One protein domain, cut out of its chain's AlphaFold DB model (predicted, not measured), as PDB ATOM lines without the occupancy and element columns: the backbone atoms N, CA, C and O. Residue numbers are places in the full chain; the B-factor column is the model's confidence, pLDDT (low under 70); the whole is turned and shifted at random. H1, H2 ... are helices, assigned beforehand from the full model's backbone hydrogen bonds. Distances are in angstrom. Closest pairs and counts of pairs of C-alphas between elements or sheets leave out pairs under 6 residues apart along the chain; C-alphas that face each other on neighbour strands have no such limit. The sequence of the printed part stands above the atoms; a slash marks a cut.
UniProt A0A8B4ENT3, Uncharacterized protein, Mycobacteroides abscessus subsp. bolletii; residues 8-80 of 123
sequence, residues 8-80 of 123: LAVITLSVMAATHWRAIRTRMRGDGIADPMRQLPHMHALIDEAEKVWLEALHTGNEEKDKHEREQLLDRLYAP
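AT A GLANCE: This is residues 8 to 80 of the 123 residues of an uncharacterized protein of Mycobacteroides abscessus subsp. bolletii (UniProt A0A8B4ENT3). The longest helix, H5, folds back loosely beside H4, the middle helix, which H1 and H2 cross; short H3 lies far from H5. The printed part has 73 residues with five named helices, H1 to H5: all helix. It is only just compact, close to loose: radius of gyration of the C-alphas 13.1 A, spans 38 by 29 by 19 A.

IN THESE COORDINATES: H5, residues 63 to 78, runs 21.8 A from C-alpha 63 at (152.662, 203.101, 129.001) to C-alpha 78 at (163.441, 195.950, 146.545). H4 is residues 43 to 57, H1 8 to 19, H2 21 to 30, H3 36 to 39.

HOW THE PARTS SIT: H5 touches H1 with residues 77 to 78 alone; C-alphas 77 and 9 come closest, 4.7 A. H4 touches H1, about perpendicular at 78 degrees, closest at C-alphas 50 and 17, 5.5 A. H4 touches H2, about perpendicular at 87 degrees, closest at C-alphas 50 and 24, 6.4 A. Every O i to N i+4 pair in H1, H2, H4 and H5 is within hydrogen-bond range.

THE WHOLE: The printed part has no cut; residues 8 and 80 are under pLDDT 70.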
ATOM      1  N   LEU A   8     161.847 191.080 153.164       68.81
ATOM      2  CA  LEU A   8     160.530 191.668 152.952       68.81
ATOM      3  C   LEU A   8     159.925 191.290 151.588       68.81
ATOM      4  O   LEU A   8     158.804 190.797 151.566       68.81
ATOM      5  N   ALA A   9     160.668 191.421 150.480       76.06
ATOM      6  CA  ALA A   9     160.209 191.005 149.148       76.06
ATOM      7  C   ALA A   9     159.782 189.535 149.130       76.06
ATOM      8  O   ALA A   9     158.698 189.205 148.654       76.06
ATOM      9  N   VAL A  10     160.614 188.656 149.699       80.38
ATOM     10  CA  VAL A  10     160.358 187.209 149.741       80.38
ATOM     11  C   VAL A  10     159.077 186.905 150.504       80.38
ATOM     12  O   VAL A  10     158.262 186.111 150.035       80.38
ATOM     13  N   ILE A  11     158.867 187.540 151.658       80.31
ATOM     14  CA  ILE A  11     157.648 187.342 152.443       80.31
ATOM     15  C   ILE A  11     156.433 187.889 151.709       80.31
ATOM     16  O   ILE A  11     155.452 187.165 151.562       80.31
ATOM     17  N   THR A  12     156.489 189.124 151.213       78.44
ATOM     18  CA  THR A  12     155.357 189.739 150.516       78.44
ATOM     19  C   THR A  12     154.953 188.909 149.299       78.44
ATOM     20  O   THR A  12     153.777 188.586 149.140       78.44
ATOM     21  N   LEU A  13     155.915 188.477 148.484       83.75
ATOM     22  CA  LEU A  13     155.652 187.623 147.327       83.75
ATOM     23  C   LEU A  13     155.169 186.222 147.729       83.75
ATOM     24  O   LEU A  13     154.315 185.663 147.047       83.75
ATOM     25  N   SER A  14     155.628 185.667 148.856       83.69
ATOM     26  CA  SER A  14     155.122 184.384 149.375       83.69
ATOM     27  C   SER A  14     153.663 184.473 149.824       83.69
ATOM     28  O   SER A  14     152.871 183.582 149.521       83.69
ATOM     29  N   VAL A  15     153.288 185.558 150.506       82.38
ATOM     30  CA  VAL A  15     151.897 185.830 150.903       82.38
ATOM     31  C   VAL A  15     151.029 185.994 149.664       82.38
ATOM     32  O   VAL A  15     149.993 185.347 149.548       82.38
ATOM     33  N   MET A  16     151.484 186.784 148.690       80.06
ATOM     34  CA  MET A  16     150.778 186.947 147.422       80.06
ATOM     35  C   MET A  16     150.619 185.613 146.682       80.06
ATOM     36  O   MET A  16     149.528 185.304 146.194       80.06
ATOM     37  N   ALA A  17     151.668 184.788 146.648       85.69
ATOM     38  CA  ALA A  17     151.625 183.468 146.036       85.69
ATOM     39  C   ALA A  17     150.608 182.543 146.717       85.69
ATOM     40  O   ALA A  17     149.898 181.802 146.032       85.69
ATOM     41  N   ALA A  18     150.501 182.603 148.048       84.94
ATOM     42  CA  ALA A  18     149.520 181.842 148.813       84.94
ATOM     43  C   ALA A  18     148.085 182.329 148.544       84.94
ATOM     44  O   ALA A  18     147.219 181.521 148.199       84.94
ATOM     45  N   THR A  19     147.842 183.640 148.616       82.69
ATOM     46  CA  THR A  19     146.515 184.244 148.417       82.69
ATOM     47  C   THR A  19     145.996 184.040 146.994       82.69
ATOM     48  O   THR A  19     144.826 183.719 146.781       82.69
ATOM     49  N   HIS A  20     146.872 184.158 145.995       82.56
ATOM     50  CA  HIS A  20     146.513 184.058 144.580       82.56
ATOM     51  C   HIS A  20     146.894 182.714 143.949       82.56
ATOM     52  O   HIS A  20     146.921 182.585 142.721       82.56
ATOM     53  N   TRP A  21     147.105 181.679 144.770       86.00
ATOM     54  CA  TRP A  21     147.611 180.372 144.343       86.00
ATOM     55  C   TRP A  21     146.879 179.789 143.132       86.00
ATOM     56  O   TRP A  21     147.490 179.255 142.205       86.00
ATOM     57  N   ARG A  22     145.548 179.906 143.101       86.38
ATOM     58  CA  ARG A  22     144.734 179.367 142.005       86.38
ATOM     59  C   ARG A  22     145.024 180.054 140.666       86.38
ATOM     60  O   ARG A  22     145.050 179.368 139.642       86.38
ATOM     61  N   ALA A  23     145.233 181.370 140.664       84.75
ATOM     62  CA  ALA A  23     145.527 182.131 139.453       84.75
ATOM     63  C   ALA A  23     146.914 181.766 138.915       84.75
ATOM     64  O   ALA A  23     147.036 181.350 137.762       84.75
ATOM     65  N   ILE A  24     147.923 181.780 139.789       86.75
ATOM     66  CA  ILE A  24     149.309 181.451 139.437       86.75
ATOM     67  C   ILE A  24     149.403 179.998 138.948       86.75
ATOM     68  O   ILE A  24     149.968 179.725 137.893       86.75
ATOM     69  N   ARG A  25     148.748 179.049 139.631       86.75
ATOM     70  CA  ARG A  25     148.674 177.645 139.188       86.75
ATOM     71  C   ARG A  25     148.021 177.480 137.819       86.75
ATOM     72  O   ARG A  25     148.420 176.603 137.059       86.75
ATOM     73  N   THR A  26     147.003 178.277 137.511       86.94
ATOM     74  CA  THR A  26     146.332 178.217 136.205       86.94
ATOM     75  C   THR A  26     147.237 178.771 135.105       86.94
ATOM     76  O   THR A  26     147.334 178.144 134.052       86.94
ATOM     77  N   ARG A  27     147.958 179.867 135.375       86.12
ATOM     78  CA  ARG A  27     148.962 180.442 134.467       86.12
ATOM     79  C   ARG A  27     150.090 179.452 134.175       86.12
ATOM     80  O   ARG A  27     150.263 179.068 133.025       86.12
ATOM     81  N   MET A  28     150.730 178.928 135.222       88.69
ATOM     82  CA  MET A  28     151.812 177.942 135.112       88.69
ATOM     83  C   MET A  28     151.395 176.697 134.315       88.69
ATOM     84  O   MET A  28     152.176 176.168 133.531       88.69
ATOM     85  N   ARG A  29     150.143 176.245 134.458       88.50
ATOM     86  CA  ARG A  29     149.596 175.151 133.640       88.50
ATOM     87  C   ARG A  29     149.478 175.509 132.163       88.50
ATOM     88  O   ARG A  29     149.744 174.649 131.329       88.50
ATOM     89  N   GLY A  30     149.076 176.741 131.857       84.38
ATOM     90  CA  GLY A  30     149.082 177.278 130.495       84.38
ATOM     91  C   GLY A  30     150.486 177.311 129.888       84.38
ATOM     92  O   GLY A  30     150.641 177.013 128.709       84.38
ATOM     93  N   ASP A  31     151.502 177.548 130.718       84.19
ATOM     94  CA  ASP A  31     152.918 177.557 130.328       84.19
ATOM     95  C   ASP A  31     153.566 176.153 130.321       84.19
ATOM     96  O   ASP A  31     154.771 176.009 130.124       84.19
ATOM     97  N   GLY A  32     152.771 175.090 130.511       87.50
ATOM     98  CA  GLY A  32     153.212 173.691 130.438       87.50
ATOM     99  C   GLY A  32     153.615 173.055 131.773       87.50
ATOM    100  O   GLY A  32     153.908 171.860 131.819       87.50
ATOM    101  N   ILE A  33     153.562 173.796 132.882       87.12
ATOM    102  CA  ILE A  33     153.897 173.308 134.226       87.12
ATOM    103  C   ILE A  33     152.628 172.765 134.902       87.12
ATOM    104  O   ILE A  33     151.886 173.462 135.598       87.12
ATOM    105  N   ALA A  34     152.350 171.477 134.686       85.06
ATOM    106  CA  ALA A  34     151.125 170.828 135.171       85.06
ATOM    107  C   ALA A  34     151.037 170.727 136.711       85.06
ATOM    108  O   ALA A  34     149.945 170.868 137.293       85.06
ATOM    109  N   ASP A  35     152.185 170.476 137.350       85.00
ATOM    110  CA  ASP A  35     152.347 170.347 138.800       85.00
ATOM    111  C   ASP A  35     153.563 171.151 139.299       85.00
ATOM    112  O   ASP A  35     154.678 170.621 139.365       85.00
ATOM    113  N   PRO A  36     153.358 172.429 139.663       82.06
ATOM    114  CA  PRO A  36     154.434 173.318 140.093       82.06
ATOM    115  C   PRO A  36     155.214 172.798 141.304       82.06
ATOM    116  O   PRO A  36     156.430 172.934 141.351       82.06
ATOM    117  N   MET A  37     154.543 172.126 142.246       79.06
ATOM    118  CA  MET A  37     155.171 171.636 143.483       79.06
ATOM    119  C   MET A  37     156.164 170.494 143.249       79.06
ATOM    120  O   MET A  37     156.962 170.185 144.130       79.06
ATOM    121  N   ARG A  38     156.103 169.840 142.082       83.31
ATOM    122  CA  ARG A  38     157.020 168.759 141.695       83.31
ATOM    123  C   ARG A  38     158.019 169.165 140.619       83.31
ATOM    124  O   ARG A  38     159.069 168.542 140.521       83.31
ATOM    125  N   GLN A  39     157.660 170.135 139.781       85.25
ATOM    126  CA  GLN A  39     158.440 170.505 138.599       85.25
ATOM    127  C   GLN A  39     159.328 171.731 138.826       85.25
ATOM    128  O   GLN A  39     160.331 171.876 138.131       85.25
ATOM    129  N   LEU A  40     158.995 172.598 139.787       82.19
ATOM    130  CA  LEU A  40     159.849 173.730 140.128       82.19
ATOM    131  C   LEU A  40     161.054 173.262 140.964       82.19
ATOM    132  O   LEU A  40     160.883 172.479 141.900       82.19
ATOM    133  N   PRO A  41     162.272 173.750 140.665       79.81
ATOM    134  CA  PRO A  41     163.497 173.291 141.323       79.81
ATOM    135  C   PRO A  41     163.603 173.736 142.789       79.81
ATOM    136  O   PRO A  41     164.262 173.076 143.590       79.81
ATOM    137  N   HIS A  42     162.972 174.856 143.152       80.19
ATOM    138  CA  HIS A  42     162.962 175.405 144.506       80.19
ATOM    139  C   HIS A  42     161.758 176.329 144.723       80.19
ATOM    140  O   HIS A  42     161.236 176.912 143.774       80.19
ATOM    141  N   MET A  43     161.366 176.540 145.985       73.00
ATOM    142  CA  MET A  43     160.223 177.397 146.344       73.00
ATOM    143  C   MET A  43     160.359 178.840 145.841       73.00
ATOM    144  O   MET A  43     159.357 179.441 145.485       73.00
ATOM    145  N   HIS A  44     161.578 179.378 145.713       79.56
ATOM    146  CA  HIS A  44     161.775 180.719 145.144       79.56
ATOM    147  C   HIS A  44     161.350 180.823 143.675       79.56
ATOM    148  O   HIS A  44     160.895 181.876 143.263       79.56
ATOM    149  N   ALA A  45     161.376 179.728 142.906       82.50
ATOM    150  CA  ALA A  45     160.912 179.777 141.521       82.50
ATOM    151  C   ALA A  45     159.400 180.030 141.468       82.50
ATOM    152  O   ALA A  45     158.898 180.614 140.521       82.50
ATOM    153  N   LEU A  46     158.668 179.629 142.513       82.94
ATOM    154  CA  LEU A  46     157.252 179.944 142.632       82.94
ATOM    155  C   LEU A  46     157.010 181.423 142.956       82.94
ATOM    156  O   LEU A  46     156.039 182.010 142.488       82.94
ATOM    157  N   ILE A  47     157.899 181.998 143.762       85.06
ATOM    158  CA  ILE A  47     157.890 183.412 144.134       85.06
ATOM    159  C   ILE A  47     158.152 184.274 142.888       85.06
ATOM    160  O   ILE A  47     157.421 185.235 142.657       85.06
ATOM    161  N   ASP A  48     159.094 183.865 142.035       84.19
ATOM    162  CA  ASP A  48     159.384 184.536 140.762       84.19
ATOM    163  C   ASP A  48     158.173 184.504 139.807       84.19
ATOM    164  O   ASP A  48     157.858 185.492 139.147       84.19
ATOM    165  N   GLU A  49     157.447 183.382 139.742       84.62
ATOM    166  CA  GLU A  49     156.215 183.295 138.942       84.62
ATOM    167  C   GLU A  49     155.089 184.177 139.505       84.62
ATOM    168  O   GLU A  49     154.324 184.767 138.740       84.62
ATOM    169  N   ALA A  50     154.991 184.313 140.829       84.00
ATOM    170  CA  ALA A  50     154.037 185.225 141.453       84.00
ATOM    171  C   ALA A  50     154.344 186.691 141.103       84.00
ATOM    172  O   ALA A  50     153.431 187.444 140.760       84.00
ATOM    173  N   GLU A  51     155.621 187.076 141.128       84.50
ATOM    174  CA  GLU A  51     156.068 188.409 140.722       84.50
ATOM    175  C   GLU A  51     155.718 188.702 139.257       84.50
ATOM    176  O   GLU A  51     155.142 189.750 138.959       84.50
ATOM    177  N   LYS A  52     155.985 187.760 138.342       84.50
ATOM    178  CA  LYS A  52     155.648 187.909 136.915       84.50
ATOM    179  C   LYS A  52     154.160 188.146 136.692       84.50
ATOM    180  O   LYS A  52     153.797 189.078 135.984       84.50
ATOM    181  N   VAL A  53     153.304 187.334 137.316       82.38
ATOM    182  CA  VAL A  53     151.843 187.475 137.204       82.38
ATOM    183  C   VAL A  53     151.388 188.855 137.676       82.38
ATOM    184  O   VAL A  53     150.474 189.441 137.099       82.38
ATOM    185  N   TRP A  54     152.033 189.401 138.705       78.88
ATOM    186  CA  TRP A  54     151.687 190.715 139.227       78.88
ATOM    187  C   TRP A  54     152.165 191.856 138.326       78.88
ATOM    188  O   TRP A  54     151.417 192.795 138.066       78.88
ATOM    189  N   LEU A  55     153.376 191.745 137.776       82.69
ATOM    190  CA  LEU A  55     153.884 192.684 136.776       82.69
ATOM    191  C   LEU A  55     153.015 192.694 135.509       82.69
ATOM    192  O   LEU A  55     152.780 193.760 134.945       82.69
ATOM    193  N   GLU A  56     152.500 191.533 135.089       80.38
ATOM    194  CA  GLU A  56     151.526 191.423 133.993       80.38
ATOM    195  C   GLU A  56     150.188 192.100 134.350       80.38
ATOM    196  O   GLU A  56     149.596 192.776 133.510       80.38
ATOM    197  N   ALA A  57     149.718 191.969 135.596       76.31
ATOM    198  CA  ALA A  57     148.450 192.550 136.052       76.31
ATOM    199  C   ALA A  57     148.453 194.090 136.108       76.31
ATOM    200  O   ALA A  57     147.389 194.703 136.013       76.31
ATOM    201  N   LEU A  58     149.626 194.714 136.245       75.56
ATOM    202  CA  LEU A  58     149.786 196.173 136.235       75.56
ATOM    203  C   LEU A  58     149.694 196.792 134.831       75.56
ATOM    204  O   LEU A  58     149.684 198.012 134.704       75.56
ATOM    205  N   HIS A  59     149.624 195.987 133.766       77.19
ATOM    206  CA  HIS A  59     149.532 196.507 132.406       77.19
ATOM    207  C   HIS A  59     148.100 196.969 132.090       77.19
ATOM    208  O   HIS A  59     147.217 196.166 131.783       77.19
ATOM    209  N   THR A  60     147.857 198.279 132.166       72.38
ATOM    210  CA  THR A  60     146.552 198.908 131.906       72.38
ATOM    211  C   THR A  60     146.422 199.477 130.489       72.38
ATOM    212  O   THR A  60     145.340 199.927 130.109       72.38
ATOM    213  N   GLY A  61     147.500 199.441 129.692       72.00
ATOM    214  CA  GLY A  61     147.535 199.941 128.312       72.00
ATOM    215  C   GLY A  61     147.910 201.422 128.195       72.00
ATOM    216  O   GLY A  61     147.918 201.968 127.094       72.00
ATOM    217  N   ASN A  62     148.238 202.075 129.313       83.81
ATOM    218  CA  ASN A  62     148.855 203.398 129.343       83.81
ATOM    219  C   ASN A  62     150.320 203.240 129.760       83.81
ATOM    220  O   ASN A  62     150.611 203.017 130.931       83.81
ATOM    221  N   GLU A  63     151.236 203.382 128.802       80.94
ATOM    222  CA  GLU A  63     152.662 203.101 129.001       80.94
ATOM    223  C   GLU A  63     153.300 203.908 130.142       80.94
ATOM    224  O   GLU A  63     154.111 203.367 130.894       80.94
ATOM    225  N   GLU A  64     152.932 205.183 130.308       78.06
ATOM    226  CA  GLU A  64     153.495 206.027 131.370       78.06
ATOM    227  C   GLU A  64     153.002 205.596 132.752       78.06
ATOM    228  O   GLU A  64     153.787 205.512 133.700       78.06
ATOM    229  N   LYS A  65     151.711 205.278 132.858       76.31
ATOM    230  CA  LYS A  65     151.101 204.811 134.103       76.31
ATOM    231  C   LYS A  65     151.632 203.432 134.495       76.31
ATOM    232  O   LYS A  65     152.043 203.247 135.636       76.31
ATOM    233  N   ASP A  66     151.686 202.502 133.546       80.19
ATOM    234  CA  ASP A  66     152.158 201.135 133.773       80.19
ATOM    235  C   ASP A  66     153.634 201.129 134.194       80.19
ATOM    236  O   ASP A  66     154.036 200.401 135.102       80.19
ATOM    237  N   LYS A  67     154.454 201.994 133.577       81.25
ATOM    238  CA  LYS A  67     155.855 202.173 133.973       81.25
ATOM    239  C   LYS A  67     155.966 202.693 135.405       81.25
ATOM    240  O   LYS A  67     156.756 202.152 136.176       81.25
ATOM    241  N   HIS A  68     155.172 203.701 135.760       79.56
ATOM    242  CA  HIS A  68     155.185 204.290 137.094       79.56
ATOM    243  C   HIS A  68     154.713 203.311 138.180       79.56
ATOM    244  O   HIS A  68     155.345 203.201 139.229       79.56
ATOM    245  N   GLU A  69     153.631 202.570 137.936       78.25
ATOM    246  CA  GLU A  69     153.105 201.577 138.883       78.25
ATOM    247  C   GLU A  69     154.068 200.399 139.061       78.25
ATOM    248  O   GLU A  69     154.277 199.935 140.184       78.25
ATOM    249  N   ARG A  70     154.730 199.975 137.978       82.06
ATOM    250  CA  ARG A  70     155.798 198.976 138.036       82.06
ATOM    251  C   ARG A  70     156.982 199.453 138.873       82.06
ATOM    252  O   ARG A  70     157.456 198.706 139.721       82.06
ATOM    253  N   GLU A  71     157.468 200.668 138.633       81.06
ATOM    254  CA  GLU A  71     158.586 201.243 139.392       81.06
ATOM    255  C   GLU A  71     158.231 201.369 140.878       81.06
ATOM    256  O   GLU A  71     159.001 200.916 141.716       81.06
ATOM    257  N   GLN A  72     157.022 201.833 141.217       79.25
ATOM    258  CA  GLN A  72     156.567 201.872 142.612       79.25
ATOM    259  C   GLN A  72     156.507 200.492 143.274       79.25
ATOM    260  O   GLN A  72     156.832 200.362 144.454       79.25
ATOM    261  N   LEU A  73     156.038 199.467 142.558       78.62
ATOM    262  CA  LEU A  73     156.003 198.106 143.083       78.62
ATOM    263  C   LEU A  73     157.423 197.603 143.369       78.62
ATOM    264  O   LEU A  73     157.678 197.084 144.453       78.62
ATOM    265  N   LEU A  74     158.333 197.774 142.408       81.38
ATOM    266  CA  LEU A  74     159.720 197.341 142.543       81.38
ATOM    267  C   LEU A  74     160.437 198.104 143.655       81.38
ATOM    268  O   LEU A  74     161.144 197.479 144.437       81.38
ATOM    269  N   ASP A  75     160.194 199.405 143.798       78.62
ATOM    270  CA  ASP A  75     160.720 200.190 144.912       78.62
ATOM    271  C   ASP A  75     160.178 199.668 146.248       78.62
ATOM    272  O   ASP A  75     160.929 199.502 147.199       78.62
ATOM    273  N   ARG A  76     158.893 199.319 146.354       73.69
ATOM    274  CA  ARG A  76     158.354 198.756 147.607       73.69
ATOM    275  C   ARG A  76     158.927 197.383 147.951       73.69
ATOM    276  O   ARG A  76     159.073 197.078 149.131       73.69
ATOM    277  N   LEU A  77     159.207 196.553 146.947       73.12
ATOM    278  CA  LEU A  77     159.740 195.205 147.148       73.12
ATOM    279  C   LEU A  77     161.248 195.232 147.413       73.12
ATOM    280  O   LEU A  77     161.731 194.566 148.324       73.12
ATOM    281  N   TYR A  78     161.987 196.018 146.639       76.44
ATOM    282  CA  TYR A  78     163.441 195.950 146.545       76.44
ATOM    283  C   TYR A  78     164.158 197.220 146.988       76.44
ATOM    284  O   TYR A  78     165.383 197.274 146.843       76.44
ATOM    285  N   ALA A  79     163.453 198.228 147.519       70.44
ATOM    286  CA  ALA A  79     164.119 199.410 148.053       70.44
ATOM    287  C   ALA A  79     165.227 198.983 149.024       70.44
ATOM    288  O   ALA A  79     165.002 198.110 149.874       70.44
ATOM    289  N   PRO A  80     166.415 199.600 148.921       58.16
ATOM    290  CA  PRO A  80     167.469 199.392 149.893       58.16
ATOM    291  C   PRO A  80     166.910 199.651 151.290       58.16
ATOM    292  O   PRO A  80     166.349 200.716 151.562       58.16
TER     293      PRO A  80